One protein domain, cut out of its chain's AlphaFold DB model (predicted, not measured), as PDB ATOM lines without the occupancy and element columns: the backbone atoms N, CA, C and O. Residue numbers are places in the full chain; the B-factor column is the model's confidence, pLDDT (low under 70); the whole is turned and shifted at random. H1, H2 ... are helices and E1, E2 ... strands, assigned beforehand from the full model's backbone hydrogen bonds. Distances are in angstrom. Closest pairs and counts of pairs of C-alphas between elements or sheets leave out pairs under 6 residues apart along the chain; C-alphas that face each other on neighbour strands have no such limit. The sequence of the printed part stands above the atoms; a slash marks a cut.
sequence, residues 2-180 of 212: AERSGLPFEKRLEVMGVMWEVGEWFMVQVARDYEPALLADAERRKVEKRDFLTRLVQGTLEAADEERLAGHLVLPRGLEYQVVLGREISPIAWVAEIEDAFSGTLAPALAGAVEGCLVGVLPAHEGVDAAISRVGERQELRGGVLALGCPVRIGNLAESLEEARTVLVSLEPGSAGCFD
ATOM      1  N   ALA A   2     235.240 164.494 221.075       46.25
ATOM      2  CA  ALA A   2     235.585 165.550 222.050       46.25
ATOM      3  C   ALA A   2     236.020 165.076 223.464       46.25
ATOM      4  O   ALA A   2     236.591 165.856 224.224       46.25
ATOM      5  N   GLU A   3     235.788 163.810 223.832       46.78
ATOM      6  CA  GLU A   3     236.338 163.224 225.076       46.78
ATOM      7  C   GLU A   3     237.809 162.807 224.939       46.78
ATOM      8  O   GLU A   3     238.523 162.714 225.931       46.78
ATOM      9  N   ARG A   4     238.295 162.605 223.706       51.03
ATOM     10  CA  ARG A   4     239.686 162.205 223.428       51.03
ATOM     11  C   ARG A   4     240.679 163.373 223.407       51.03
ATOM     12  O   ARG A   4     241.877 163.128 223.362       51.03
ATOM     13  N   SER A   5     240.206 164.618 223.439       55.78
ATOM     14  CA  SER A   5     241.023 165.829 223.265       55.78
ATOM     15  C   SER A   5     241.303 166.609 224.558       55.78
ATOM     16  O   SER A   5     241.926 167.662 224.496       55.78
ATOM     17  N   GLY A   6     240.878 166.117 225.731       56.09
ATOM     18  CA  GLY A   6     241.279 166.666 227.040       56.09
ATOM     19  C   GLY A   6     240.856 168.115 227.335       56.09
ATOM     20  O   GLY A   6     241.338 168.702 228.300       56.09
ATOM     21  N   LEU A   7     239.977 168.713 226.525       61.91
ATOM     22  CA  LEU A   7     239.552 170.101 226.706       61.91
ATOM     23  C   LEU A   7     238.508 170.231 227.834       61.91
ATOM     24  O   LEU A   7     237.559 169.436 227.871       61.91
ATOM     25  N   PRO A   8     238.633 171.245 228.718       76.56
ATOM     26  CA  PRO A   8     237.614 171.584 229.710       76.56
ATOM     27  C   PRO A   8     236.237 171.789 229.065       76.56
ATOM     28  O   PRO A   8     236.142 172.279 227.940       76.56
ATOM     29  N   PHE A   9     235.165 171.424 229.774       68.88
ATOM     30  CA  PHE A   9     233.788 171.457 229.257       68.88
ATOM     31  C   PHE A   9     233.382 172.830 228.694       68.88
ATOM     32  O   PHE A   9     232.785 172.893 227.624       68.88
ATOM     33  N   GLU A  10     233.797 173.911 229.349       71.69
ATOM     34  CA  GLU A  10     233.551 175.292 228.915       71.69
ATOM     35  C   GLU A  10     234.176 175.588 227.542       71.69
ATOM     36  O   GLU A  10     233.504 176.108 226.656       71.69
ATOM     37  N   LYS A  11     235.413 175.129 227.301       68.50
ATOM     38  CA  LYS A  11     236.074 175.270 225.994       68.50
ATOM     39  C   LYS A  11     235.427 174.420 224.901       68.50
ATOM     40  O   LYS A  11     235.526 174.753 223.726       68.50
ATOM     41  N   ARG A  12     234.759 173.315 225.256       66.81
ATOM     42  CA  ARG A  12     234.001 172.505 224.284       66.81
ATOM     43  C   ARG A  12     232.725 173.208 223.827       66.81
ATOM     44  O   ARG A  12     232.401 173.127 222.647       66.81
ATOM     45  N   LEU A  13     232.034 173.902 224.733       71.94
ATOM     46  CA  LEU A  13     230.870 174.728 224.395       71.94
ATOM     47  C   LEU A  13     231.264 175.924 223.525       71.94
ATOM     48  O   LEU A  13     230.590 176.203 222.540       71.94
ATOM     49  N   GLU A  14     232.392 176.563 223.831       73.44
ATOM     50  CA  GLU A  14     232.942 177.664 223.035       73.44
ATOM     51  C   GLU A  14     233.279 177.216 221.601       73.44
ATOM     52  O   GLU A  14     232.860 177.845 220.633       73.44
ATOM     53  N   VAL A  15     233.931 176.056 221.445       74.94
ATOM     54  CA  VAL A  15     234.203 175.463 220.124       74.94
ATOM     55  C   VAL A  15     232.913 175.101 219.380       74.94
ATOM     56  O   VAL A  15     232.848 175.299 218.170       74.94
ATOM     57  N   MET A  16     231.879 174.601 220.066       71.56
ATOM     58  CA  MET A  16     230.579 174.356 219.427       71.56
ATOM     59  C   MET A  16     229.895 175.648 218.971       71.56
ATOM     60  O   MET A  16     229.292 175.640 217.902       71.56
ATOM     61  N   GLY A  17     230.022 176.740 219.731       75.12
ATOM     62  CA  GLY A  17     229.529 178.063 219.339       75.12
ATOM     63  C   GLY A  17     230.204 178.570 218.066       75.12
ATOM     64  O   GLY A  17     229.523 178.902 217.102       75.12
ATOM     65  N   VAL A  18     231.537 178.502 218.000       78.94
ATOM     66  CA  VAL A  18     232.287 178.882 216.789       78.94
ATOM     67  C   VAL A  18     231.926 177.981 215.604       78.94
ATOM     68  O   VAL A  18     231.774 178.453 214.482       78.94
ATOM     69  N   MET A  19     231.750 176.676 215.827       76.00
ATOM     70  CA  MET A  19     231.370 175.743 214.762       76.00
ATOM     71  C   MET A  19     229.950 176.012 214.238       76.00
ATOM     72  O   MET A  19     229.696 175.836 213.047       76.00
ATOM     73  N   TRP A  20     229.043 176.462 215.109       81.25
ATOM     74  CA  TRP A  20     227.700 176.903 214.739       81.25
ATOM     75  C   TRP A  20     227.733 178.190 213.908       81.25
ATOM     76  O   TRP A  20     227.156 178.220 212.826       81.25
ATOM     77  N   GLU A  21     228.469 179.211 214.352       82.06
ATOM     78  CA  GLU A  21     228.626 180.476 213.618       82.06
ATOM     79  C   GLU A  21     229.266 180.271 212.240       82.06
ATOM     80  O   GLU A  21     228.829 180.856 211.248       82.06
ATOM     81  N   VAL A  22     230.263 179.386 212.141       84.44
ATOM     82  CA  VAL A  22     230.853 178.989 210.856       84.44
ATOM     83  C   VAL A  22     229.817 178.282 209.978       84.44
ATOM     84  O   VAL A  22     229.753 178.549 208.781       84.44
ATOM     85  N   GLY A  23     228.979 177.414 210.553       75.06
ATOM     86  CA  GLY A  23     227.880 176.758 209.843       75.06
ATOM     87  C   GLY A  23     226.843 177.744 209.298       75.06
ATOM     88  O   GLY A  23     226.466 177.650 208.129       75.06
ATOM     89  N   GLU A  24     226.424 178.724 210.099       81.88
ATOM     90  CA  GLU A  24     225.522 179.796 209.662       81.88
ATOM     91  C   GLU A  24     226.153 180.652 208.562       81.88
ATOM     92  O   GLU A  24     225.511 180.931 207.549       81.88
ATOM     93  N   TRP A  25     227.429 181.009 208.711       85.50
ATOM     94  CA  TRP A  25     228.165 181.758 207.698       85.50
ATOM     95  C   TRP A  25     228.245 180.997 206.367       85.50
ATOM     96  O   TRP A  25     227.953 181.570 205.316       85.50
ATOM     97  N   PHE A  26     228.530 179.690 206.403       78.56
ATOM     98  CA  PHE A  26     228.499 178.836 205.213       78.56
ATOM     99  C   PHE A  26     227.108 178.770 204.580       78.56
ATOM    100  O   PHE A  26     227.004 178.879 203.363       78.56
ATOM    101  N   MET A  27     226.040 178.628 205.365       76.56
ATOM    102  CA  MET A  27     224.670 178.583 204.835       76.56
ATOM    103  C   MET A  27     224.260 179.902 204.176       76.56
ATOM    104  O   MET A  27     223.656 179.887 203.105       76.56
ATOM    105  N   VAL A  28     224.626 181.042 204.769       80.50
ATOM    106  CA  VAL A  28     224.402 182.371 204.176       80.50
ATOM    107  C   VAL A  28     225.180 182.521 202.872       80.50
ATOM    108  O   VAL A  28     224.667 183.095 201.913       80.50
ATOM    109  N   GLN A  29     226.402 181.999 202.812       73.62
ATOM    110  CA  GLN A  29     227.226 182.074 201.613       73.62
ATOM    111  C   GLN A  29     226.721 181.151 200.502       73.62
ATOM    112  O   GLN A  29     226.575 181.595 199.369       73.62
ATOM    113  N   VAL A  30     226.330 179.920 200.837       72.44
ATOM    114  CA  VAL A  30     225.660 179.010 199.901       72.44
ATOM    115  C   VAL A  30     224.371 179.637 199.382       72.44
ATOM    116  O   VAL A  30     224.161 179.637 198.179       72.44
ATOM    117  N   ALA A  31     223.535 180.234 200.236       70.06
ATOM    118  CA  ALA A  31     222.316 180.908 199.787       70.06
ATOM    119  C   ALA A  31     222.611 182.072 198.822       70.06
ATOM    120  O   ALA A  31     221.956 182.189 197.788       70.06
ATOM    121  N   ARG A  32     223.631 182.889 199.128       72.31
ATOM    122  CA  ARG A  32     224.076 184.006 198.276       72.31
ATOM    123  C   ARG A  32     224.620 183.564 196.926       72.31
ATOM    124  O   ARG A  32     224.406 184.274 195.951       72.31
ATOM    125  N   ASP A  33     225.311 182.433 196.870       72.69
ATOM    126  CA  ASP A  33     225.897 181.919 195.630       72.69
ATOM    127  C   ASP A  33     224.881 181.093 194.820       72.69
ATOM    128  O   ASP A  33     224.955 181.026 193.593       72.69
ATOM    129  N   TYR A  34     223.895 180.491 195.488       66.44
ATOM    130  CA  TYR A  34     222.893 179.621 194.872       66.44
ATOM    131  C   TYR A  34     221.768 180.394 194.175       66.44
ATOM    132  O   TYR A  34     221.343 180.011 193.087       66.44
ATOM    133  N   GLU A  35     221.301 181.503 194.751       69.62
ATOM    134  CA  GLU A  35     220.255 182.348 194.154       69.62
ATOM    135  C   GLU A  35     220.617 182.897 192.752       69.62
ATOM    136  O   GLU A  35     219.833 182.696 191.820       69.62
ATOM    137  N   PRO A  36     221.795 183.514 192.526       73.81
ATOM    138  CA  PRO A  36     222.184 183.974 191.194       73.81
ATOM    139  C   PRO A  36     222.436 182.817 190.222       73.81
ATOM    140  O   PRO A  36     222.157 182.966 189.033       73.81
ATOM    141  N   ALA A  37     222.914 181.663 190.700       69.19
ATOM    142  CA  ALA A  37     223.099 180.479 189.862       69.19
ATOM    143  C   ALA A  37     221.755 179.932 189.350       69.19
ATOM    144  O   ALA A  37     221.609 179.684 188.156       69.19
ATOM    145  N   LEU A  38     220.741 179.840 190.218       68.69
ATOM    146  CA  LEU A  38     219.387 179.443 189.821       68.69
ATOM    147  C   LEU A  38     218.761 180.415 188.817       68.69
ATOM    148  O   LEU A  38     218.100 179.982 187.872       68.69
ATOM    149  N   LEU A  39     218.952 181.722 189.018       72.38
ATOM    150  CA  LEU A  39     218.450 182.740 188.093       72.38
ATOM    151  C   LEU A  39     219.140 182.632 186.730       72.38
ATOM    152  O   LEU A  39     218.455 182.630 185.708       72.38
ATOM    153  N   ALA A  40     220.464 182.458 186.710       75.06
ATOM    154  CA  ALA A  40     221.230 182.272 185.482       75.06
ATOM    155  C   ALA A  40     220.810 181.000 184.723       75.06
ATOM    156  O   ALA A  40     220.631 181.042 183.503       75.06
ATOM    157  N   ASP A  41     220.580 179.890 185.425       76.38
ATOM    158  CA  ASP A  41     220.108 178.641 184.818       76.38
ATOM    159  C   ASP A  41     218.677 178.770 184.277       76.38
ATOM    160  O   ASP A  41     218.373 178.300 183.175       76.38
ATOM    161  N   ALA A  42     217.792 179.457 185.005       76.00
ATOM    162  CA  ALA A  42     216.428 179.720 184.556       76.00
ATOM    163  C   ALA A  42     216.399 180.624 183.312       76.00
ATOM    164  O   ALA A  42     215.630 180.373 182.380       76.00
ATOM    165  N   GLU A  43     217.235 181.661 183.267       81.75
ATOM    166  CA  GLU A  43     217.385 182.530 182.099       81.75
ATOM    167  C   GLU A  43     217.964 181.777 180.907       81.75
ATOM    168  O   GLU A  43     217.409 181.848 179.808       81.75
ATOM    169  N   ARG A  44     219.016 180.986 181.124       83.56
ATOM    170  CA  ARG A  44     219.604 180.140 180.089       83.56
ATOM    171  C   ARG A  44     218.565 179.195 179.496       83.56
ATOM    172  O   ARG A  44     218.421 179.145 178.277       83.56
ATOM    173  N   ARG A  45     217.775 178.521 180.334       83.88
ATOM    174  CA  ARG A  45     216.709 177.622 179.873       83.88
ATOM    175  C   ARG A  45     215.624 178.360 179.093       83.88
ATOM    176  O   ARG A  45     215.115 177.828 178.111       83.88
ATOM    177  N   LYS A  46     215.276 179.594 179.478       84.50
ATOM    178  CA  LYS A  46     214.342 180.437 178.710       84.50
ATOM    179  C   LYS A  46     214.903 180.795 177.334       84.50
ATOM    180  O   LYS A  46     214.157 180.745 176.357       84.50
ATOM    181  N   VAL A  47     216.187 181.143 177.253       87.81
ATOM    182  CA  VAL A  47     216.862 181.452 175.985       87.81
ATOM    183  C   VAL A  47     216.916 180.216 175.092       87.81
ATOM    184  O   VAL A  47     216.516 180.308 173.936       87.81
ATOM    185  N   GLU A  48     217.317 179.065 175.632       89.69
ATOM    186  CA  GLU A  48     217.368 177.790 174.905       89.69
ATOM    187  C   GLU A  48     215.974 177.347 174.436       89.69
ATOM    188  O   GLU A  48     215.815 176.958 173.282       89.69
ATOM    189  N   LYS A  49     214.940 177.482 175.280       91.44
ATOM    190  CA  LYS A  49     213.543 177.212 174.897       91.44
ATOM    191  C   LYS A  49     213.118 178.097 173.729       91.44
ATOM    192  O   LYS A  49     212.531 177.610 172.767       91.44
ATOM    193  N   ARG A  50     213.387 179.402 173.821       89.31
ATOM    194  CA  ARG A  50     213.015 180.352 172.769       89.31
ATOM    195  C   ARG A  50     213.747 180.038 171.470       89.31
ATOM    196  O   ARG A  50     213.099 180.001 170.438       89.31
ATOM    197  N   ASP A  51     215.054 179.792 171.530       90.81
ATOM    198  CA  ASP A  51     215.863 179.437 170.361       90.81
ATOM    199  C   ASP A  51     215.348 178.158 169.689       90.81
ATOM    200  O   ASP A  51     215.107 178.147 168.485       90.81
ATOM    201  N   PHE A  52     215.059 177.121 170.477       91.88
ATOM    202  CA  PHE A  52     214.476 175.875 169.986       91.88
ATOM    203  C   PHE A  52     213.144 176.103 169.258       91.88
ATOM    204  O   PHE A  52     212.986 175.672 168.116       91.88
ATOM    205  N   LEU A  53     212.206 176.826 169.881       92.06
ATOM    206  CA  LEU A  53     210.911 177.128 169.267       92.06
ATOM    207  C   LEU A  53     211.061 178.021 168.028       92.06
ATOM    208  O   LEU A  53     210.357 177.813 167.045       92.06
ATOM    209  N   THR A  54     211.988 178.981 168.039       91.44
ATOM    210  CA  THR A  54     212.292 179.820 166.873       91.44
ATOM    211  C   THR A  54     212.801 178.984 165.707       91.44
ATOM    212  O   THR A  54     212.258 179.086 164.609       91.44
ATOM    213  N   ARG A  55     213.788 178.116 165.936       91.81
ATOM    214  CA  ARG A  55     214.343 177.247 164.892       91.81
ATOM    215  C   ARG A  55     213.314 176.256 164.356       91.81
ATOM    216  O   ARG A  55     213.277 176.027 163.150       91.81
ATOM    217  N   LEU A  56     212.459 175.722 165.231       91.00
ATOM    218  CA  LEU A  56     211.343 174.863 164.844       91.00
ATOM    219  C   LEU A  56     210.371 175.612 163.921       91.00
ATOM    220  O   LEU A  56     210.087 175.144 162.824       91.00
ATOM    221  N   VAL A  57     209.911 176.801 164.324       89.81
ATOM    222  CA  VAL A  57     208.965 177.624 163.546       89.81
ATOM    223  C   VAL A  57     209.540 178.042 162.192       89.81
ATOM    224  O   VAL A  57     208.794 178.072 161.213       89.81
ATOM    225  N   GLN A  58     210.839 178.344 162.135       89.62
ATOM    226  CA  GLN A  58     211.555 178.735 160.916       89.62
ATOM    227  C   GLN A  58     211.945 177.547 160.021       89.62
ATOM    228  O   GLN A  58     212.439 177.767 158.917       89.62
ATOM    229  N   GLY A  59     211.773 176.302 160.481       85.75
ATOM    230  CA  GLY A  59     212.180 175.105 159.738       85.75
ATOM    231  C   GLY A  59     213.699 174.950 159.583       85.75
ATOM    232  O   GLY A  59     214.160 174.256 158.684       85.75
ATOM    233  N   THR A  60     214.496 175.600 160.438       88.38
ATOM    234  CA  THR A  60     215.974 175.539 160.425       88.38
ATOM    235  C   THR A  60     216.532 174.505 161.408       88.38
ATOM    236  O   THR A  60     217.735 174.459 161.693       88.38
ATOM    237  N   LEU A  61     215.642 173.703 161.990       87.06
ATOM    238  CA  LEU A  61     215.972 172.682 162.966       87.06
ATOM    239  C   LEU A  61     216.204 171.348 162.250       87.06
ATOM    240  O   LEU A  61     215.269 170.715 161.774       87.06
ATOM    241  N   GLU A  62     217.467 170.939 162.156       88.31
ATOM    242  CA  GLU A  62     217.828 169.612 161.655       88.31
ATOM    243  C   GLU A  62     217.590 168.549 162.735       88.31
ATOM    244  O   GLU A  62     217.779 168.820 163.921       88.31
ATOM    245  N   ALA A  63     217.269 167.315 162.337       84.50
ATOM    246  CA  ALA A  63     216.930 166.233 163.268       84.50
ATOM    247  C   ALA A  63     218.000 165.986 164.356       84.50
ATOM    248  O   ALA A  63     217.676 165.783 165.525       84.50
ATOM    249  N   ALA A  64     219.287 166.061 163.999       84.88
ATOM    250  CA  ALA A  64     220.383 165.883 164.956       84.88
ATOM    251  C   ALA A  64     220.460 167.020 165.993       84.88
ATOM    252  O   ALA A  64     220.766 166.790 167.167       84.88
ATOM    253  N   ASP A  65     220.169 168.250 165.570       86.31
ATOM    254  CA  ASP A  65     220.106 169.413 166.450       86.31
ATOM    255  C   ASP A  65     218.851 169.393 167.324       86.31
ATOM    256  O   ASP A  65     218.916 169.755 168.500       86.31
ATOM    257  N   GLU A  66     217.735 168.922 166.771       87.50
ATOM    258  CA  GLU A  66     216.481 168.719 167.485       87.50
ATOM    259  C   GLU A  66     216.680 167.767 168.669       87.50
ATOM    260  O   GLU A  66     216.395 168.136 169.807       87.50
ATOM    261  N   GLU A  67     217.267 166.589 168.441       86.94
ATOM    262  CA  GLU A  67     217.548 165.609 169.498       86.94
ATOM    263  C   GLU A  67     218.510 166.120 170.578       86.94
ATOM    264  O   GLU A  67     218.426 165.720 171.750       86.94
ATOM    265  N   ARG A  68     219.469 166.963 170.188       87.31
ATOM    266  CA  ARG A  68     220.449 167.555 171.101       87.31
ATOM    267  C   ARG A  68     219.792 168.613 171.987       87.31
ATOM    268  O   ARG A  68     219.945 168.559 173.206       87.31
ATOM    269  N   LEU A  69     219.050 169.545 171.391       86.56
ATOM    270  CA  LEU A  69     218.369 170.627 172.108       86.56
ATOM    271  C   LEU A  69     217.214 170.103 172.970       86.56
ATOM    272  O   LEU A  69     217.064 170.529 174.114       86.56
ATOM    273  N   ALA A  70     216.464 169.114 172.481       86.19
ATOM    274  CA  ALA A  70     215.423 168.433 173.247       86.19
ATOM    275  C   ALA A  70     215.971 167.811 174.546       86.19
ATOM    276  O   ALA A  70     215.332 167.898 175.596       86.19
ATOM    277  N   GLY A  71     217.190 167.260 174.506       84.56
ATOM    278  CA  GLY A  71     217.872 166.731 175.689       84.56
ATOM    279  C   GLY A  71     218.131 167.792 176.766       84.56
ATOM    280  O   GLY A  71     217.914 167.526 177.947       84.56
ATOM    281  N   HIS A  72     218.530 169.005 176.376       85.88
ATOM    282  CA  HIS A  72     218.741 170.117 177.317       85.88
ATOM    283  C   HIS A  72     217.423 170.638 177.908       85.88
ATOM    284  O   HIS A  72     217.377 171.084 179.053       85.88
ATOM    285  N   LEU A  73     216.329 170.534 177.149       84.62
ATOM    286  CA  LEU A  73     214.998 170.983 177.564       84.62
ATOM    287  C   LEU A  73     214.225 169.941 178.387       84.62
ATOM    288  O   LEU A  73     213.113 170.228 178.834       84.62
ATOM    289  N   VAL A  74     214.851 168.796 178.684       86.00
ATOM    290  CA  VAL A  74     214.283 167.686 179.466       86.00
ATOM    291  C   VAL A  74     213.104 167.030 178.737       86.00
ATOM    292  O   VAL A  74     212.093 166.694 179.345       86.00
ATOM    293  N   LEU A  75     213.227 166.842 177.420       86.50
ATOM    294  CA  LEU A  75     212.276 166.074 176.613       86.50
ATOM    295  C   LEU A  75     212.796 164.635 176.395       86.50
ATOM    296  O   LEU A  75     213.790 164.441 175.686       86.50
ATOM    297  N   PRO A  76     212.171 163.605 177.001       86.62
ATOM    298  CA  PRO A  76     212.544 162.209 176.784       86.62
ATOM    299  C   PRO A  76     212.409 161.731 175.327       86.62
ATOM    300  O   PRO A  76     211.339 161.760 174.735       86.62
ATOM    301  N   ARG A  77     213.477 161.136 174.782       82.88
ATOM    302  CA  ARG A  77     213.526 160.613 173.396       82.88
ATOM    303  C   ARG A  77     212.594 159.428 173.107       82.88
ATOM    304  O   ARG A  77     212.358 159.102 171.951       82.88
ATOM    305  N   GLY A  78     212.117 158.745 174.146       82.94
ATOM    306  CA  GLY A  78     211.243 157.574 174.014       82.94
ATOM    307  C   GLY A  78     209.763 157.910 173.829       82.94
ATOM    308  O   GLY A  78     208.962 156.993 173.669       82.94
ATOM    309  N   LEU A  79     209.401 159.193 173.891       87.06
ATOM    310  CA  LEU A  79     208.024 159.660 173.807       87.06
ATOM    311  C   LEU A  79     207.736 160.276 172.440       87.06
ATOM    312  O   LEU A  79     208.632 160.754 171.740       87.06
ATOM    313  N   GLU A  80     206.460 160.258 172.082       90.50
ATOM    314  CA  GLU A  80     205.943 161.039 170.969       90.50
ATOM    315  C   GLU A  80     205.507 162.410 171.478       90.50
ATOM    316  O   GLU A  80     205.114 162.582 172.635       90.50
ATOM    317  N   TYR A  81     205.596 163.391 170.595       90.88
ATOM    318  CA  TYR A  81     205.293 164.786 170.825       90.88
ATOM    319  C   TYR A  81     204.424 165.305 169.692       90.88
ATOM    320  O   TYR A  81     204.519 164.845 168.560       90.88
ATOM    321  N   GLN A  82     203.597 166.290 169.992       91.38
ATOM    322  CA  GLN A  82     202.776 166.981 169.012       91.38
ATOM    323  C   GLN A  82     202.983 168.483 169.133       91.38
ATOM    324  O   GLN A  82     203.138 169.022 170.236       91.38
ATOM    325  N   VAL A  83     202.983 169.155 167.989       92.94
ATOM    326  CA  VAL A  83     203.048 170.610 167.922       92.94
ATOM    327  C   VAL A  83     201.639 171.181 168.012       92.94
ATOM    328  O   VAL A  83     200.704 170.687 167.383       92.94
ATOM    329  N   VAL A  84     201.493 172.240 168.802       91.44
ATOM    330  CA  VAL A  84     200.245 172.981 168.974       91.44
ATOM    331  C   VAL A  84     200.463 174.426 168.594       91.44
ATOM    332  O   VAL A  84     201.398 175.063 169.078       91.44
ATOM    333  N   LEU A  85     199.571 174.944 167.755       91.50
ATOM    334  CA  LEU A  85     199.540 176.345 167.375       91.50
ATOM    335  C   LEU A  85     198.311 177.038 167.953       91.50
ATOM    336  O   LEU A  85     197.206 176.505 167.895       91.50
ATOM    337  N   GLY A  86     198.510 178.238 168.485       88.19
ATOM    338  CA  GLY A  86     197.444 179.091 169.005       88.19
ATOM    339  C   GLY A  86     197.221 180.335 168.144       88.19
ATOM    340  O   GLY A  86     198.175 180.936 167.643       88.19
ATOM    341  N   ARG A  87     195.963 180.767 168.011       86.56
ATOM    342  CA  ARG A  87     195.577 182.051 167.394       86.56
ATOM    343  C   ARG A  87     194.488 182.733 168.217       86.56
ATOM    344  O   ARG A  87     193.665 182.049 168.812       86.56
ATOM    345  N   GLU A  88     194.483 184.072 168.209       75.75
ATOM    346  CA  GLU A  88     193.476 184.908 168.898       75.75
ATOM    347  C   GLU A  88     193.454 184.709 170.428       75.75
ATOM    348  O   GLU A  88     192.440 184.901 171.089       75.75
ATOM    349  N   ILE A  89     194.609 184.356 171.004       82.12
ATOM    350  CA  ILE A  89     194.788 184.099 172.436       82.12
ATOM    351  C   ILE A  89     195.881 185.021 172.994       82.12
ATOM    352  O   ILE A  89     196.861 185.319 172.311       82.12
ATOM    353  N   SER A  90     195.742 185.454 174.253       84.94
ATOM    354  CA  SER A  90     196.806 186.166 174.973       84.94
ATOM    355  C   SER A  90     198.089 185.318 175.051       84.94
ATOM    356  O   SER A  90     198.059 184.247 175.663       84.94
ATOM    357  N   PRO A  91     199.233 185.782 174.506       84.38
ATOM    358  CA  PRO A  91     200.461 184.989 174.468       84.38
ATOM    359  C   PRO A  91     200.970 184.564 175.845       84.38
ATOM    360  O   PRO A  91     201.431 183.440 176.018       84.38
ATOM    361  N   ILE A  92     200.881 185.459 176.830       84.88
ATOM    362  CA  ILE A  92     201.394 185.210 178.182       84.88
ATOM    363  C   ILE A  92     200.531 184.164 178.890       84.88
ATOM    364  O   ILE A  92     201.072 183.213 179.451       84.88
ATOM    365  N   ALA A  93     199.205 184.324 178.828       84.69
ATOM    366  CA  ALA A  93     198.274 183.381 179.441       84.69
ATOM    367  C   ALA A  93     198.395 182.004 178.782       84.69
ATOM    368  O   ALA A  93     198.539 181.003 179.468       84.69
ATOM    369  N   TRP A  94     198.454 181.958 177.450       87.25
ATOM    370  CA  TRP A  94     198.575 180.710 176.705       87.25
ATOM    371  C   TRP A  94     199.819 179.903 177.076       87.25
ATOM    372  O   TRP A  94     199.717 178.706 177.329       87.25
ATOM    373  N   VAL A  95     200.989 180.552 177.141       88.19
ATOM    374  CA  VAL A  95     202.241 179.869 177.506       88.19
ATOM    375  C   VAL A  95     202.154 179.291 178.915       88.19
ATOM    376  O   VAL A  95     202.491 178.126 179.105       88.19
ATOM    377  N   ALA A  96     201.689 180.086 179.882       86.75
ATOM    378  CA  ALA A  96     201.572 179.643 181.268       86.75
ATOM    379  C   ALA A  96     200.603 178.461 181.404       86.75
ATOM    380  O   ALA A  96     200.924 177.476 182.056       86.75
ATOM    381  N   GLU A  97     199.454 178.540 180.738       86.38
ATOM    382  CA  GLU A  97     198.401 177.528 180.792       86.38
ATOM    383  C   GLU A  97     198.806 176.201 180.155       86.38
ATOM    384  O   GLU A  97     198.558 175.127 180.707       86.38
ATOM    385  N   ILE A  98     199.472 176.264 179.003       86.38
ATOM    386  CA  ILE A  98     199.995 175.074 178.341       86.38
ATOM    387  C   ILE A  98     201.100 174.437 179.186       86.38
ATOM    388  O   ILE A  98     201.089 173.229 179.378       86.38
ATOM    389  N   GLU A  99     202.047 175.205 179.725       88.56
ATOM    390  CA  GLU A  99     203.121 174.625 180.544       88.56
ATOM    391  C   GLU A  99     202.590 174.055 181.873       88.56
ATOM    392  O   GLU A  99     202.997 172.961 182.274       88.56
ATOM    393  N   ASP A 100     201.631 174.732 182.513       85.94
ATOM    394  CA  ASP A 100     200.977 174.276 183.747       85.94
ATOM    395  C   ASP A 100     200.219 172.958 183.540       85.94
ATOM    396  O   ASP A 100     200.383 172.018 184.322       85.94
ATOM    397  N   ALA A 101     199.471 172.836 182.436       81.62
ATOM    398  CA  ALA A 101     198.669 171.653 182.126       81.62
ATOM    399  C   ALA A 101     199.487 170.353 182.021       81.62
ATOM    400  O   ALA A 101     198.944 169.270 182.253       81.62
ATOM    401  N   PHE A 102     200.782 170.451 181.702       82.75
ATOM    402  CA  PHE A 102     201.680 169.304 181.536       82.75
ATOM    403  C   PHE A 102     202.793 169.226 182.591       82.75
ATOM    404  O   PHE A 102     203.608 168.301 182.545       82.75
ATOM    405  N   SER A 103     202.805 170.131 183.574       80.62
ATOM    406  CA  SER A 103     203.819 170.207 184.639       80.62
ATOM    407  C   SER A 103     203.947 168.926 185.481       80.62
ATOM    408  O   SER A 103     205.028 168.625 185.985       80.62
ATOM    409  N   GLY A 104     202.867 168.146 185.602       72.56
ATOM    410  CA  GLY A 104     202.818 166.882 186.349       72.56
ATOM    411  C   GLY A 104     202.929 165.609 185.503       72.56
ATOM    412  O   GLY A 104     202.684 164.521 186.020       72.56
ATOM    413  N   THR A 105     203.229 165.720 184.206       74.94
ATOM    414  CA  THR A 105     203.278 164.565 183.293       74.94
ATOM    415  C   THR A 105     204.699 164.012 183.129       74.94
ATOM    416  O   THR A 105     205.665 164.568 183.649       74.94
ATOM    417  N   LEU A 106     204.840 162.889 182.414       76.75
ATOM    418  CA  LEU A 106     206.135 162.232 182.173       76.75
ATOM    419  C   LEU A 106     207.148 163.114 181.422       76.75
ATOM    420  O   LEU A 106     208.348 162.846 181.483       76.75
ATOM    421  N   ALA A 107     206.682 164.142 180.710       82.19
ATOM    422  CA  ALA A 107     207.526 165.105 180.019       82.19
ATOM    423  C   ALA A 107     206.913 166.509 180.087       82.19
ATOM    424  O   ALA A 107     205.701 166.646 179.941       82.19
ATOM    425  N   PRO A 108     207.725 167.561 180.265       85.62
ATOM    426  CA  PRO A 108     207.215 168.924 180.273       85.62
ATOM    427  C   PRO A 108     206.683 169.316 178.890       85.62
ATOM    428  O   PRO A 108     207.244 168.926 177.862       85.62
ATOM    429  N   ALA A 109     205.635 170.138 178.870       88.69
ATOM    430  CA  ALA A 109     205.299 170.917 177.687       88.69
ATOM    431  C   ALA A 109     206.267 172.092 177.544       88.69
ATOM    432  O   ALA A 109     206.728 172.664 178.533       88.69
ATOM    433  N   LEU A 110     206.543 172.478 176.303       90.56
ATOM    434  CA  LEU A 110     207.243 173.714 175.983       90.56
ATOM    435  C   LEU A 110     206.280 174.622 175.244       90.56
ATOM    436  O   LEU A 110     205.728 174.204 174.234       90.56
ATOM    437  N   ALA A 111     206.111 175.858 175.695       91.12
ATOM    438  CA  ALA A 111     205.280 176.831 174.998       91.12
ATOM    439  C   ALA A 111     206.003 178.171 174.844       91.12
ATOM    440  O   ALA A 111     206.806 178.590 175.687       91.12
ATOM    441  N   GLY A 112     205.721 178.867 173.748       90.25
ATOM    442  CA  GLY A 112     206.271 180.185 173.482       90.25
ATOM    443  C   GLY A 112     205.509 180.946 172.408       90.25
ATOM    444  O   GLY A 112     204.747 180.382 171.627       90.25
ATOM    445  N   ALA A 113     205.749 182.252 172.371       90.06
ATOM    446  CA  ALA A 113     205.319 183.114 171.283       90.06
ATOM    447  C   ALA A 113     206.538 183.463 170.426       90.06
ATOM    448  O   ALA A 113     207.491 184.077 170.913       90.06
ATOM    449  N   VAL A 114     206.515 183.058 169.161       87.19
ATOM    450  CA  VAL A 114     207.603 183.232 168.196       87.19
ATOM    451  C   VAL A 114     207.034 183.926 166.970       87.19
ATOM    452  O   VAL A 114     206.100 183.420 166.362       87.19
ATOM    453  N   GLU A 115     207.580 185.091 166.611       81.62
ATOM    454  CA  GLU A 115     207.176 185.836 165.402       81.62
ATOM    455  C   GLU A 115     205.654 186.100 165.312       81.62
ATOM    456  O   GLU A 115     205.062 186.118 164.239       81.62
ATOM    457  N   GLY A 116     204.995 186.293 166.461       78.81
ATOM    458  CA  GLY A 116     203.541 186.492 166.534       78.81
ATOM    459  C   GLY A 116     202.709 185.208 166.422       78.81
ATOM    460  O   GLY A 116     201.485 185.274 166.491       78.81
ATOM    461  N   CYS A 117     203.351 184.046 166.301       83.88
ATOM    462  CA  CYS A 117     202.724 182.733 166.353       83.88
ATOM    463  C   CYS A 117     202.868 182.129 167.758       83.88
ATOM    464  O   CYS A 117     203.959 182.122 168.333       83.88
ATOM    465  N   LEU A 118     201.770 181.628 168.322       90.75
ATOM    466  CA  LEU A 118     201.805 180.847 169.557       90.75
ATOM    467  C   LEU A 118     202.122 179.407 169.181       90.75
ATOM    468  O   LEU A 118     201.364 178.808 168.423       90.75
ATOM    469  N   VAL A 119     203.234 178.877 169.677       93.50
ATOM    470  CA  VAL A 119     203.726 177.539 169.348       93.50
ATOM    471  C   VAL A 119     204.090 176.786 170.613       93.50
ATOM    472  O   VAL A 119     204.677 177.339 171.548       93.50
ATOM    473  N   GLY A 120     203.737 175.509 170.652       92.06
ATOM    474  CA  GLY A 120     204.054 174.644 171.770       92.06
ATOM    475  C   GLY A 120     204.311 173.221 171.330       92.06
ATOM    476  O   GLY A 120     203.801 172.777 170.308       92.06
ATOM    477  N   VAL A 121     205.123 172.520 172.106       92.12
ATOM    478  CA  VAL A 121     205.471 171.114 171.920       92.12
ATOM    479  C   VAL A 121     205.008 170.372 173.163       92.12
ATOM    480  O   VAL A 121     205.452 170.677 174.271       92.12
ATOM    481  N   LEU A 122     204.092 169.426 172.979       90.69
ATOM    482  CA  LEU A 122     203.430 168.691 174.056       90.69
ATOM    483  C   LEU A 122     203.700 167.197 173.899       90.69
ATOM    484  O   LEU A 122     203.739 166.723 172.766       90.69
ATOM    485  N   PRO A 123     203.840 166.425 174.986       89.12
ATOM    486  CA  PRO A 123     203.926 164.972 174.886       89.12
ATOM    487  C   PRO A 123     202.597 164.384 174.404       89.12
ATOM    488  O   PRO A 123     201.571 164.644 175.019       89.12
ATOM    489  N   ALA A 124     202.611 163.544 173.374       83.88
ATOM    490  CA  ALA A 124     201.441 162.886 172.799       83.88
ATOM    491  C   ALA A 124     201.140 161.548 173.508       83.88
ATOM    492  O   ALA A 124     201.435 160.468 173.004       83.88
ATOM    493  N   HIS A 125     200.590 161.617 174.721       74.81
ATOM    494  CA  HIS A 125     200.159 160.458 175.509       74.81
ATOM    495  C   HIS A 125     198.635 160.441 175.716       74.81
ATOM    496  O   HIS A 125     197.930 161.399 175.396       74.81
ATOM    497  N   GLU A 126     198.098 159.346 176.259       59.12
ATOM    498  CA  GLU A 126     196.668 159.261 176.575       59.12
ATOM    499  C   GLU A 126     196.247 160.385 177.536       59.12
ATOM    500  O   GLU A 126     196.838 160.572 178.599       59.12
ATOM    501  N   GLY A 127     195.211 161.142 177.159       61.88
ATOM    502  CA  GLY A 127     194.676 162.252 177.956       61.88
ATOM    503  C   GLY A 127     195.129 163.648 177.523       61.88
ATOM    504  O   GLY A 127     194.638 164.629 178.083       61.88
ATOM    505  N   VAL A 128     195.983 163.763 176.504       69.00
ATOM    506  CA  VAL A 128     196.396 165.055 175.927       69.00
ATOM    507  C   VAL A 128     195.210 165.821 175.360       69.00
ATOM    508  O   VAL A 128     195.040 166.985 175.702       69.00
ATOM    509  N   ASP A 129     194.327 165.165 174.608       66.38
ATOM    510  CA  ASP A 129     193.111 165.802 174.087       66.38
ATOM    511  C   ASP A 129     192.236 166.346 175.222       66.38
ATOM    512  O   ASP A 129     191.702 167.446 175.139       66.38
ATOM    513  N   ALA A 130     192.145 165.618 176.339       66.19
ATOM    514  CA  ALA A 130     191.411 166.067 177.518       66.19
ATOM    515  C   ALA A 130     192.137 167.195 178.275       66.19
ATOM    516  O   ALA A 130     191.485 168.046 178.877       66.19
ATOM    517  N   ALA A 131     193.470 167.211 178.298       69.69
ATOM    518  CA  ALA A 131     194.254 168.304 178.873       69.69
ATOM    519  C   ALA A 131     194.114 169.579 178.030       69.69
ATOM    520  O   ALA A 131     193.816 170.637 178.573       69.69
ATOM    521  N   ILE A 132     194.220 169.463 176.708       70.94
ATOM    522  CA  ILE A 132     194.106 170.579 175.767       70.94
ATOM    523  C   ILE A 132     192.673 171.109 175.710       70.94
ATOM    524  O   ILE A 132     192.477 172.321 175.728       70.94
ATOM    525  N   SER A 133     191.659 170.240 175.718       69.44
ATOM    526  CA  SER A 133     190.260 170.677 175.819       69.44
ATOM    527  C   SER A 133     190.004 171.438 177.121       69.44
ATOM    528  O   SER A 133     189.407 172.509 177.087       69.44
ATOM    529  N   ARG A 134     190.541 170.967 178.259       71.06
ATOM    530  CA  ARG A 134     190.462 171.701 179.536       71.06
ATOM    531  C   ARG A 134     191.157 173.061 179.475       71.06
ATOM    532  O   ARG A 134     190.648 174.020 180.046       71.06
ATOM    533  N   VAL A 135     192.293 173.150 178.785       69.38
ATOM    534  CA  VAL A 135     192.995 174.416 178.530       69.38
ATOM    535  C   VAL A 135     192.103 175.348 177.695       69.38
ATOM    536  O   VAL A 135     191.860 176.479 178.102       69.38
ATOM    537  N   GLY A 136     191.507 174.868 176.601       64.94
ATOM    538  CA  GLY A 136     190.593 175.655 175.759       64.94
ATOM    539  C   GLY A 136     189.299 176.113 176.453       64.94
ATOM    540  O   GLY A 136     188.708 177.119 176.065       64.94
ATOM    541  N   GLU A 137     188.859 175.413 177.500       67.81
ATOM    542  CA  GLU A 137     187.679 175.776 178.297       67.81
ATOM    543  C   GLU A 137     187.946 176.880 179.338       67.81
ATOM    544  O   GLU A 137     186.985 177.515 179.815       67.81
ATOM    545  N   ARG A 138     189.219 177.139 179.685       71.44
ATOM    546  CA  ARG A 138     189.598 178.181 180.651       71.44
ATOM    547  C   ARG A 138     189.263 179.565 180.114       71.44
ATOM    548  O   ARG A 138     189.481 179.882 178.950       71.44
ATOM    549  N   GLN A 139     188.739 180.410 181.000       58.44
ATOM    550  CA  GLN A 139     188.158 181.709 180.656       58.44
ATOM    551  C   GLN A 139     189.116 182.636 179.891       58.44
ATOM    552  O   GLN A 139     188.670 183.406 179.050       58.44
ATOM    553  N   GLU A 140     190.414 182.520 180.152       63.06
ATOM    554  CA  GLU A 140     191.480 183.329 179.550       63.06
ATOM    555  C   GLU A 140     191.852 182.895 178.125       63.06
ATOM    556  O   GLU A 140     192.469 183.661 177.385       63.06
ATOM    557  N   LEU A 141     191.454 181.681 177.733       64.50
ATOM    558  CA  LEU A 141     191.689 181.090 176.413       64.50
ATOM    559  C   LEU A 141     190.378 180.900 175.628       64.50
ATOM    560  O   LEU A 141     190.397 180.491 174.464       64.50
ATOM    561  N   ARG A 142     189.230 181.229 176.242       63.66
ATOM    562  CA  ARG A 142     187.911 181.169 175.606       63.66
ATOM    563  C   ARG A 142     187.849 182.106 174.405       63.66
ATOM    564  O   ARG A 142     188.107 183.299 174.522       63.66
ATOM    565  N   GLY A 143     187.429 181.549 173.272       65.69
ATOM    566  CA  GLY A 143     187.355 182.257 171.991       65.69
ATOM    567  C   GLY A 143     188.596 182.084 171.116       65.69
ATOM    568  O   GLY A 143     188.575 182.511 169.970       65.69
ATOM    569  N   GLY A 144     189.644 181.434 171.629       78.62
ATOM    570  CA  GLY A 144     190.850 181.124 170.878       78.62
ATOM    571  C   GLY A 144     190.780 179.829 170.077       78.62
ATOM    572  O   GLY A 144     189.989 178.925 170.368       78.62
ATOM    573  N   VAL A 145     191.673 179.721 169.096       85.94
ATOM    574  CA  VAL A 145     191.870 178.511 168.293       85.94
ATOM    575  C   VAL A 145     193.139 177.800 168.728       85.94
ATOM    576  O   VAL A 145     194.194 178.431 168.812       85.94
ATOM    577  N   LEU A 146     193.045 176.485 168.921       87.19
ATOM    578  CA  LEU A 146     194.181 175.582 169.075       87.19
ATOM    579  C   LEU A 146     194.192 174.597 167.905       87.19
ATOM    580  O   LEU A 146     193.214 173.886 167.687       87.19
ATOM    581  N   ALA A 147     195.286 174.562 167.152       88.81
ATOM    582  CA  ALA A 147     195.500 173.627 166.054       88.81
ATOM    583  C   ALA A 147     196.595 172.626 166.434       88.81
ATOM    584  O   ALA A 147     197.688 173.032 166.826       88.81
ATOM    585  N   LEU A 148     196.295 171.336 166.323       89.19
ATOM    586  CA  LEU A 148     197.172 170.230 166.691       89.19
ATOM    587  C   LEU A 148     197.734 169.548 165.444       89.19
ATOM    588  O   LEU A 148     196.995 169.272 164.497       89.19
ATOM    589  N   GLY A 149     199.032 169.260 165.477       88.12
ATOM    590  CA  GLY A 149     199.699 168.370 164.532       88.12
ATOM    591  C   GLY A 149     199.643 166.909 164.970       88.12
ATOM    592  O   GLY A 149     199.230 166.595 166.090       88.12
ATOM    593  N   CYS A 150     200.098 166.001 164.104       88.94
ATOM    594  CA  CYS A 150     200.183 164.590 164.458       88.94
ATOM    595  C   CYS A 150     201.253 164.315 165.537       88.94
ATOM    596  O   CYS A 150     202.256 165.034 165.625       88.94
ATOM    597  N   PRO A 151     201.068 163.258 166.347       90.25
ATOM    598  CA  PRO A 151     202.116 162.718 167.206       90.25
ATOM    599  C   PRO A 151     203.317 162.221 166.395       90.25
ATOM    600  O   PRO A 151     203.177 161.366 165.521       90.25
ATOM    601  N   VAL A 152     204.505 162.730 166.711       90.75
ATOM    602  CA  VAL A 152     205.777 162.370 166.075       90.75
ATOM    603  C   VAL A 152     206.880 162.224 167.116       90.75
ATOM    604  O   VAL A 152     206.797 162.752 168.221       90.75
ATOM    605  N   ARG A 153     207.956 161.517 166.780       90.56
ATOM    606  CA  ARG A 153     209.150 161.486 167.636       90.56
ATOM    607  C   ARG A 153     209.994 162.741 167.448       90.56
ATOM    608  O   ARG A 153     209.932 163.395 166.408       90.56
ATOM    609  N   ILE A 154     210.829 163.018 168.449       87.69
ATOM    610  CA  ILE A 154     211.907 164.003 168.329       87.69
ATOM    611  C   ILE A 154     212.780 163.618 167.124       87.69
ATOM    612  O   ILE A 154     213.161 162.458 166.977       87.69
ATOM    613  N   GLY A 155     213.045 164.594 166.266       86.50
ATOM    614  CA  GLY A 155     213.673 164.479 164.951       86.50
ATOM    615  C   GLY A 155     212.712 164.796 163.800       86.50
ATOM    616  O   GLY A 155     213.177 165.109 162.707       86.50
ATOM    617  N   ASN A 156     211.395 164.739 164.050       90.75
ATOM    618  CA  ASN A 156     210.344 164.931 163.046       90.75
ATOM    619  C   ASN A 156     209.313 166.003 163.455       90.75
ATOM    620  O   ASN A 156     208.226 166.060 162.877       90.75
ATOM    621  N   LEU A 157     209.604 166.869 164.437       90.50
ATOM    622  CA  LEU A 157     208.647 167.890 164.898       90.50
ATOM    623  C   LEU A 157     208.214 168.860 163.789       90.50
ATOM    624  O   LEU A 157     207.116 169.411 163.861       90.50
ATOM    625  N   ALA A 158     209.039 169.041 162.756       90.56
ATOM    626  CA  ALA A 158     208.688 169.831 161.579       90.56
ATOM    627  C   ALA A 158     207.438 169.291 160.855       90.56
ATOM    628  O   ALA A 158     206.594 170.078 160.439       90.56
ATOM    629  N   GLU A 159     207.269 167.969 160.761       90.75
ATOM    630  CA  GLU A 159     206.090 167.357 160.126       90.75
ATOM    631  C   GLU A 159     204.813 167.677 160.916       90.75
ATOM    632  O   GLU A 159     203.808 168.111 160.350       90.75
ATOM    633  N   SER A 160     204.883 167.559 162.246       91.88
ATOM    634  CA  SER A 160     203.785 167.916 163.149       91.88
ATOM    635  C   SER A 160     203.460 169.415 163.089       91.88
ATOM    636  O   SER A 160     202.291 169.803 163.080       91.88
ATOM    637  N   LEU A 161     204.478 170.277 162.983       92.06
ATOM    638  CA  LEU A 161     204.289 171.720 162.818       92.06
ATOM    639  C   LEU A 161     203.548 172.052 161.517       92.06
ATOM    640  O   LEU A 161     202.596 172.831 161.551       92.06
ATOM    641  N   GLU A 162     203.967 171.491 160.383       90.75
ATOM    642  CA  GLU A 162     203.332 171.751 159.086       90.75
ATOM    643  C   GLU A 162     201.871 171.286 159.061       90.75
ATOM    644  O   GLU A 162     200.989 171.973 158.533       90.75
ATOM    645  N   GLU A 163     201.575 170.165 159.715       89.06
ATOM    646  CA  GLU A 163     200.205 169.697 159.893       89.06
ATOM    647  C   GLU A 163     199.379 170.665 160.753       89.06
ATOM    648  O   GLU A 163     198.299 171.094 160.336       89.06
ATOM    649  N   ALA A 164     199.911 171.097 161.899       89.62
ATOM    650  CA  ALA A 164     199.255 172.082 162.758       89.62
ATOM    651  C   ALA A 164     199.011 173.412 162.020       89.62
ATOM    652  O   ALA A 164     197.942 174.015 162.151       89.62
ATOM    653  N   ARG A 165     199.967 173.865 161.194       90.00
ATOM    654  CA  ARG A 165     199.817 175.053 160.335       90.00
ATOM    655  C   ARG A 165     198.688 174.867 159.334       90.00
ATOM    656  O   ARG A 165     197.853 175.759 159.188       90.00
ATOM    657  N   THR A 166     198.639 173.713 158.678       87.38
ATOM    658  CA  THR A 166     197.594 173.374 157.703       87.38
ATOM    659  C   THR A 166     196.212 173.400 158.352       87.38
ATOM    660  O   THR A 166     195.280 174.006 157.817       87.38
ATOM    661  N   VAL A 167     196.083 172.821 159.550       86.19
ATOM    662  CA  VAL A 167     194.849 172.884 160.340       86.19
ATOM    663  C   VAL A 167     194.488 174.333 160.654       86.19
ATOM    664  O   VAL A 167     193.362 174.739 160.365       86.19
ATOM    665  N   LEU A 168     195.430 175.134 161.157       86.44
ATOM    666  CA  LEU A 168     195.189 176.523 161.551       86.44
ATOM    667  C   LEU A 168     194.760 177.424 160.383       86.44
ATOM    668  O   LEU A 168     193.847 178.239 160.533       86.44
ATOM    669  N   VAL A 169     195.399 177.276 159.220       86.31
ATOM    670  CA  VAL A 169     195.055 178.011 157.991       86.31
ATOM    671  C   VAL A 169     193.673 177.608 157.483       86.31
ATOM    672  O   VAL A 169     192.962 178.438 156.925       86.31
ATOM    673  N   SER A 170     193.254 176.363 157.723       81.94
ATOM    674  CA  SER A 170     191.933 175.904 157.295       81.94
ATOM    675  C   SER A 170     190.767 176.522 158.068       81.94
ATOM    676  O   SER A 170     189.622 176.424 157.624       81.94
ATOM    677  N   LEU A 171     191.026 177.093 159.245       82.94
ATOM    678  CA  LEU A 171     189.991 177.532 160.173       82.94
ATOM    679  C   LEU A 171     189.521 178.950 159.869       82.94
ATOM    680  O   LEU A 171     190.322 179.886 159.790       82.94
ATOM    681  N   GLU A 172     188.199 179.102 159.786       78.19
ATOM    682  CA  GLU A 172     187.540 180.390 159.583       78.19
ATOM    683  C   GLU A 172     187.871 181.369 160.727       78.19
ATOM    684  O   GLU A 172     188.035 180.940 161.881       78.19
ATOM    685  N   PRO A 173     187.963 182.681 160.443       75.25
ATOM    686  CA  PRO A 173     188.123 183.705 161.475       75.25
ATOM    687  C   PRO A 173     186.983 183.630 162.503       75.25
ATOM    688  O   PRO A 173     185.818 183.542 162.121       75.25
ATOM    689  N   GLY A 174     187.302 183.658 163.800       71.25
ATOM    690  CA  GLY A 174     186.309 183.524 164.876       71.25
ATOM    691  C   GLY A 174     185.895 182.087 165.219       71.25
ATOM    692  O   GLY A 174     185.007 181.890 166.051       71.25
ATOM    693  N   SER A 175     186.532 181.075 164.619       79.44
ATOM    694  CA  SER A 175     186.470 179.705 165.143       79.44
ATOM    695  C   SER A 175     187.017 179.676 166.572       79.44
ATOM    696  O   SER A 175     187.951 180.402 166.885       79.44
ATOM    697  N   ALA A 176     186.480 178.815 167.431       80.81
ATOM    698  CA  ALA A 176     186.998 178.627 168.782       80.81
ATOM    699  C   ALA A 176     187.034 177.140 169.136       80.81
ATOM    700  O   ALA A 176     186.145 176.383 168.738       80.81
ATOM    701  N   GLY A 177     188.052 176.737 169.893       80.00
ATOM    702  CA  GLY A 177     188.236 175.364 170.356       80.00
ATOM    703  C   GLY A 177     189.510 174.702 169.835       80.00
ATOM    704  O   GLY A 177     190.413 175.359 169.316       80.00
ATOM    705  N   CYS A 178     189.573 173.386 170.019       81.94
ATOM    706  CA  CYS A 178     190.702 172.549 169.642       81.94
ATOM    707  C   CYS A 178     190.399 171.778 168.352       81.94
ATOM    708  O   CYS A 178     189.340 171.159 168.235       81.94
ATOM    709  N   PHE A 179     191.328 171.817 167.400       82.56
ATOM    710  CA  PHE A 179     191.196 171.203 166.087       82.56
ATOM    711  C   PHE A 179     192.454 170.416 165.736       82.56
ATOM    712  O   PHE A 179     193.572 170.870 165.950       82.56
ATOM    713  N   ASP A 180     192.252 169.261 165.127       81.94
ATOM    714  CA  ASP A 180     193.277 168.373 164.586       81.94
ATOM    715  C   ASP A 180     192.861 167.917 163.178       81.94
ATOM    716  O   ASP A 180     191.784 168.264 162.666       81.94
TER     717      ASP A 180
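This is residues 2 to 180 of the 212 residues of an uncharacterized protein of Rothia nasimurium (UniProt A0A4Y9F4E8). A five-stranded sheet covered by helices on both faces forms a head, and the long helix H1 reaches out from it as an arm, its residues 13 to 44 standing free. H5 and the last part of H1, residues 46 to 57, pack on one face, H3 and H4 on the other, three layers with the sheet between helices; H2 folds back beside H1 near the head. The printed part has 179 residues, with five named helices and five named strands in the order H1 H2 E1 H3 E2 E3 H4 E4 H5 E5; the class is mixed, helices and strands. The mixed sheet has the order E2 E3 E1 E4 E5. The whole is extended, radius of gyration of the C-alphas 24.3 A, spanning 86 by 39 by 30 A, and the arm makes the length.

The sheet, only just strongly twisted with C-alphas up to 4.0 A off its best plane, joins E2, residues 110 to 114, E3, 117 to 123, E1, 80 to 87, E4, 145 to 148, and E5, 177 to 179. Hairpin E2 and E3 is antiparallel (N 112 to O 119, 2.9 A), as are E3 and E1 (N 84 to O 120, 2.8 A) and E1 and E4 (N 85 to O 147, 2.8 A); E4 and E5 are parallel (N 146 to O 177, 2.9 A), these pairs within hydrogen-bond range. H5, residues 157 to 170, is over E1 and E4, height over the sheet 8.0 A, and with E4 and E5 makes a strand-helix-strand unit, two parallel neighbour strands with a helix between along the chain. On the same face H1, residues 9 to 57, touches H5 with residues 56 to 57 alone, at a steep tilt of 57 degrees; the closest C-alphas, Leu 56 and Ala 158, are 6.6 A apart. On the opposite face H3, residues 91 to 102, and H4, residues 128 to 137, touch at C-alphas Ala 101 and Ala 131, 6.4 A. E1, H3, E2 and E3, H4, E4 are split units, another strand between, with right-handed crossovers. H2, residues 63 to 72, only just touches H1, 3 pairs of C-alphas within 8 A, in a helical hairpin. Every O i to N i+4 pair is within range in H4 and H5; H1 has 43 of 45, H2 5 of 6, H3 7 of 8.

H1 runs 70.5 A from C-alpha 9 at (233.788, 171.457, 229.257) to C-alpha 57 at (208.965, 177.624, 163.546). E1 spans 23.7 A, H5 20.0 A. C-alpha 179 of E5 is at (191.196, 171.203, 166.087).

C-alphas Gly 6 and Glu 172 are farthest apart, 87.3 A. The printed part has no cut and no long link. Mean pLDDT of the printed part is 80.9; 28 residues are under 70, among them 126 to 131.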